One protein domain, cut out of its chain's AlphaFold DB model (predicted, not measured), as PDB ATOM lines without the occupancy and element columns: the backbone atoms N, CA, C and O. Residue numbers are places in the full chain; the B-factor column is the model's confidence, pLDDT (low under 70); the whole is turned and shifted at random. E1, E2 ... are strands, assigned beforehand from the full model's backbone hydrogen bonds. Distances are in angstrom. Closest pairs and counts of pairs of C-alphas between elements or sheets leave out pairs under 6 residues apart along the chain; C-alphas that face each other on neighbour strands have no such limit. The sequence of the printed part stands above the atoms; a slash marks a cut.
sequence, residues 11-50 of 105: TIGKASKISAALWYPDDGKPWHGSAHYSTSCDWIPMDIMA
ATOM      1  N   THR A  11      35.832  14.672  28.941       88.31
ATOM      2  CA  THR A  11      35.724  15.710  27.903       88.31
ATOM      3  C   THR A  11      34.510  16.589  28.168       88.31
ATOM      4  O   THR A  11      33.401  16.082  28.320       88.31
ATOM      5  N   ILE A  12      34.716  17.905  28.169       87.75
ATOM      6  CA  ILE A  12      33.641  18.891  28.299       87.75
ATOM      7  C   ILE A  12      32.630  18.725  27.153       87.75
ATOM      8  O   ILE A  12      33.011  18.569  25.993       87.75
ATOM      9  N   GLY A  13      31.340  18.760  27.479       83.19
ATOM     10  CA  GLY A  13      30.232  18.579  26.541       83.19
ATOM     11  C   GLY A  13      29.918  17.119  26.203       83.19
ATOM     12  O   GLY A  13      29.089  16.879  25.329       83.19
ATOM     13  N   LYS A  14      30.563  16.142  26.857       84.25
ATOM     14  CA  LYS A  14      30.266  14.713  26.682       84.25
ATOM     15  C   LYS A  14      29.741  14.078  27.968       84.25
ATOM     16  O   LYS A  14      30.229  14.370  29.061       84.25
ATOM     17  N   ALA A  15      28.812  13.144  27.794       86.81
ATOM     18  CA  ALA A  15      28.372  12.239  28.844       86.81
ATOM     19  C   ALA A  15      29.487  11.242  29.191       86.81
ATOM     20  O   ALA A  15      30.129  10.673  28.304       86.81
ATOM     21  N   SER A  16      29.701  11.013  30.481       90.00
ATOM     22  CA  SER A  16      30.604   9.995  31.023       90.00
ATOM     23  C   SER A  16      29.871   9.126  32.043       90.00
ATOM     24  O   SER A  16      28.792   9.479  32.507       90.00
ATOM     25  N   LYS A  17      30.432   7.965  32.384       90.19
ATOM     26  CA  LYS A  17      29.884   7.090  33.430       90.19
ATOM     27  C   LYS A  17      30.683   7.259  34.710       90.19
ATOM     28  O   LYS A  17      31.910   7.205  34.667       90.19
ATOM     29  N   ILE A  18      29.986   7.414  35.828       91.25
ATOM     30  CA  ILE A  18      30.594   7.513  37.155       91.25
ATOM     31  C   ILE A  18      29.981   6.489  38.109       91.25
ATOM     32  O   ILE A  18      28.826   6.094  37.962       91.25
ATOM     33  N   SER A  19      30.766   6.065  39.091       91.38
ATOM     34  CA  SER A  19      30.300   5.361  40.282       91.38
ATOM     35  C   SER A  19      31.090   5.892  41.474       91.38
ATOM     36  O   SER A  19      32.205   6.393  41.314       91.38
ATOM     37  N   ALA A  20      30.494   5.831  42.659       89.94
ATOM     38  CA  ALA A  20      31.080   6.338  43.886       89.94
ATOM     39  C   ALA A  20      31.000   5.282  44.987       89.94
ATOM     40  O   ALA A  20      30.032   4.522  45.074       89.94
ATOM     41  N   ALA A  21      32.012   5.285  45.847       87.50
ATOM     42  CA  ALA A  21      32.045   4.506  47.069       87.50
ATOM     43  C   ALA A  21      32.287   5.435  48.260       87.50
ATOM     44  O   ALA A  21      33.061   6.391  48.178       87.50
ATOM     45  N   LEU A  22      31.593   5.155  49.357       86.38
ATOM     46  CA  LEU A  22      31.722   5.841  50.630       86.38
ATOM     47  C   LEU A  22      32.313   4.866  51.639       86.38
ATOM     48  O   LEU A  22      31.691   3.849  51.938       86.38
ATOM     49  N   TRP A  23      33.469   5.205  52.196       86.88
ATOM     50  CA  TRP A  23      34.044   4.507  53.342       86.88
ATOM     51  C   TRP A  23      33.576   5.177  54.629       86.88
ATOM     52  O   TRP A  23      33.596   6.406  54.722       86.88
ATOM     53  N   TYR A  24      33.185   4.389  55.625       82.06
ATOM     54  CA  TYR A  24      32.763   4.900  56.925       82.06
ATOM     55  C   TYR A  24      33.250   3.992  58.065       82.06
ATOM     56  O   TYR A  24      33.379   2.780  57.882       82.06
ATOM     57  N   PRO A  25      33.575   4.566  59.237       80.38
ATOM     58  CA  PRO A  25      33.862   3.778  60.426       80.38
ATOM     59  C   PRO A  25      32.576   3.151  60.967       80.38
ATOM     60  O   PRO A  25      31.527   3.794  60.967       80.38
ATOM     61  N   ASP A  26      32.679   1.930  61.477       80.44
ATOM     62  CA  ASP A  26      31.586   1.268  62.189       80.44
ATOM     63  C   ASP A  26      31.831   1.306  63.704       80.44
ATOM     64  O   ASP A  26      32.980   1.401  64.155       80.44
ATOM     65  N   ASP A  27      30.761   1.240  64.495       78.12
ATOM     66  CA  ASP A  27      30.809   1.099  65.960       78.12
ATOM     67  C   ASP A  27      31.709   2.113  66.705       78.12
ATOM     68  O   ASP A  27      32.312   1.802  67.735       78.12
ATOM     69  N   GLY A  28      31.863   3.336  66.184       79.88
ATOM     70  CA  GLY A  28      32.704   4.371  66.804       79.88
ATOM     71  C   GLY A  28      34.214   4.085  66.769       79.88
ATOM     72  O   GLY A  28      34.977   4.733  67.488       79.88
ATOM     73  N   LYS A  29      34.669   3.131  65.947       80.19
ATOM     74  CA  LYS A  29      36.095   2.825  65.769       80.19
ATOM     75  C   LYS A  29      36.773   3.854  64.849       80.19
ATOM     76  O   LYS A  29      36.137   4.377  63.939       80.19
ATOM     77  N   PRO A  30      38.075   4.139  65.026       81.88
ATOM     78  CA  PRO A  30      38.831   4.941  64.068       81.88
ATOM     79  C   PRO A  30      38.851   4.310  62.666       81.88
ATOM     80  O   PRO A  30      38.819   3.088  62.520       81.88
ATOM     81  N   TRP A  31      38.943   5.148  61.633       81.44
ATOM     82  CA  TRP A  31      39.039   4.696  60.244       81.44
ATOM     83  C   TRP A  31      40.326   3.890  59.982       81.44
ATOM     84  O   TRP A  31      41.390   4.222  60.506       81.44
ATOM     85  N   HIS A  32      40.244   2.867  59.125       79.88
ATOM     86  CA  HIS A  32      41.397   2.123  58.602       79.88
ATOM     87  C   HIS A  32      41.230   1.833  57.101       79.88
ATOM     88  O   HIS A  32      40.113   1.786  56.591       79.88
ATOM     89  N   GLY A  33      42.335   1.599  56.381       72.81
ATOM     90  CA  GLY A  33      42.372   1.494  54.907       72.81
ATOM     91  C   GLY A  33      41.627   0.307  54.270       72.81
ATOM     92  O   GLY A  33      41.667   0.141  53.057       72.81
ATOM     93  N   SER A  34      40.944  -0.507  55.070       73.69
ATOM     94  CA  SER A  34      40.092  -1.629  54.649       73.69
ATOM     95  C   SER A  34      38.745  -1.627  55.380       73.69
ATOM     96  O   SER A  34      38.105  -2.667  55.514       73.69
ATOM     97  N   ALA A  35      38.351  -0.469  55.917       75.62
ATOM     98  CA  ALA A  35      37.115  -0.306  56.664       75.62
ATOM     99  C   ALA A  35      35.880  -0.496  55.774       75.62
ATOM    100  O   ALA A  35      35.961  -0.551  54.542       75.62
ATOM    101  N   HIS A  36      34.730  -0.576  56.436       78.19
ATOM    102  CA  HIS A  36      33.434  -0.729  55.799       78.19
ATOM    103  C   HIS A  36      33.202   0.360  54.751       78.19
ATOM    104  O   HIS A  36      33.549   1.531  54.934       78.19
ATOM    105  N   TYR A  37      32.607  -0.050  53.635       82.50
ATOM    106  CA  TYR A  37      32.231   0.851  52.565       82.50
ATOM    107  C   TYR A  37      30.866   0.480  51.999       82.50
ATOM    108  O   TYR A  37      30.455  -0.679  52.015       82.50
ATOM    109  N   SER A  38      30.173   1.485  51.481       82.50
ATOM    110  CA  SER A  38      29.005   1.318  50.625       82.50
ATOM    111  C   SER A  38      29.362   1.851  49.249       82.50
ATOM    112  O   SER A  38      29.839   2.977  49.129       82.50
ATOM    113  N   THR A  39      29.146   1.057  48.205       86.81
ATOM    114  CA  THR A  39      29.413   1.457  46.820       86.81
ATOM    115  C   THR A  39      28.124   1.486  46.025       86.81
ATOM    116  O   THR A  39      27.255   0.637  46.219       86.81
ATOM    117  N   SER A  40      28.015   2.431  45.094       85.31
ATOM    118  CA  SER A  40      27.042   2.297  44.015       85.31
ATOM    119  C   SER A  40      27.440   1.098  43.157       85.31
ATOM    120  O   SER A  40      28.583   1.008  42.697       85.31
ATOM    121  N   CYS A  41      26.508   0.171  42.950       86.31
ATOM    122  CA  CYS A  41      26.689  -0.944  42.017       86.31
ATOM    123  C   CYS A  41      26.435  -0.521  40.565       86.31
ATOM    124  O   CYS A  41      26.839  -1.225  39.640       86.31
ATOM    125  N   ASP A  42      25.812   0.642  40.372       91.75
ATOM    126  CA  ASP A  42      25.404   1.131  39.067       91.75
ATOM    127  C   ASP A  42      26.315   2.250  38.578       91.75
ATOM    128  O   ASP A  42      26.746   3.131  39.330       91.75
ATOM    129  N   TRP A  43      26.573   2.216  37.273       90.38
ATOM    130  CA  TRP A  43      27.195   3.310  36.547       90.38
ATOM    131  C   TRP A  43      26.139   4.350  36.198       90.38
ATOM    132  O   TRP A  43      25.237   4.081  35.404       90.38
ATOM    133  N   ILE A  44      26.288   5.550  36.745       90.94
ATOM    134  CA  ILE A  44      25.347   6.649  36.549       90.94
ATOM    135  C   ILE A  44      25.899   7.574  35.451       90.94
ATOM    136  O   ILE A  44      27.097   7.888  35.473       90.94
ATOM    137  N   PRO A  45      25.083   7.991  34.464       89.75
ATOM    138  CA  PRO A  45      25.505   8.980  33.479       89.75
ATOM    139  C   PRO A  45      25.722  10.348  34.143       89.75
ATOM    140  O   PRO A  45      24.886  10.814  34.914       89.75
ATOM    141  N   MET A  46      26.842  10.995  33.827       89.25
ATOM    142  CA  MET A  46      27.199  12.344  34.264       89.25
ATOM    143  C   MET A  46      27.636  13.179  33.060       89.25
ATOM    144  O   MET A  46      28.588  12.816  32.364       89.25
ATOM    145  N   ASP A  47      26.980  14.320  32.855       88.25
ATOM    146  CA  ASP A  47      27.345  15.286  31.821       88.25
ATOM    147  C   ASP A  47      28.320  16.328  32.370       88.25
ATOM    148  O   ASP A  47      28.040  17.032  33.341       88.25
ATOM    149  N   ILE A  48      29.479  16.452  31.723       86.81
ATOM    150  CA  ILE A  48      30.482  17.455  32.089       86.81
ATOM    151  C   ILE A  48      30.193  18.716  31.295       86.81
ATOM    152  O   ILE A  48      30.612  18.867  30.148       86.81
ATOM    153  N   MET A  49      29.436  19.621  31.898       83.56
ATOM    154  CA  MET A  49      29.062  20.873  31.254       83.56
ATOM    155  C   MET A  49      30.220  21.875  31.281       83.56
ATOM    156  O   MET A  49      30.979  21.957  32.247       83.56
ATOM    157  N   ALA A  50      30.346  22.668  30.217       77.25
ATOM    158  CA  ALA A  50      31.204  23.845  30.245       77.25
ATOM    159  C   ALA A  50      30.615  24.864  31.233       77.25
ATOM    160  O   ALA A  50      29.406  25.098  31.230       77.25
TER     161      ALA A  50
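Overview. This is residues 11 to 50 of the 105 residues of an uncharacterized protein of Cuscuta campestris (UniProt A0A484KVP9). What is the shape? There is little regular structure, 14 of 40 printed residues in named elements: a long two-stranded ribbon runs out through E1 and E2, turns in a loop, residues 24 to 36, and folds back through E3 and E4. What builds it? It is all strand, with two antiparallel sheets, E1 - E4 and E2 - E3. How large is it? It is extended, radius of gyration of the C-alphas 15.0 A, spanning 43 by 20 by 13 A.

Arrangement. Which strands pair? E1, residues 15 to 18, and E4, residues 44 to 47, are antiparallel at 140 degrees, with N 16 and O 46 within hydrogen-bond range, 2.8 A. E2, residues 21 to 23, and E3, residues 37 to 39, are an antiparallel hairpin at 170 degrees, with N 22 and O 38 within hydrogen-bond range, 2.8 A. What joins the pairs? E1 runs on into E2 across a break of 2 residues, at 32 degrees.

Along the chain. Where are the anchors? C-alpha 15 begins E1 at (28.372, 12.239, 28.844); C-alpha 47 ends E4 at (27.345, 15.286, 31.821). How long are the strands? E1 spans 9.8 A, E4 10.0 A, E2 6.6 A and E3 6.4 A.

Size, cuts and confidence. Which link is long? E2 to E3, 13 residues. Any cut or low confidence? The printed part has no cut, and no printed residue is under 70 in pLDDT.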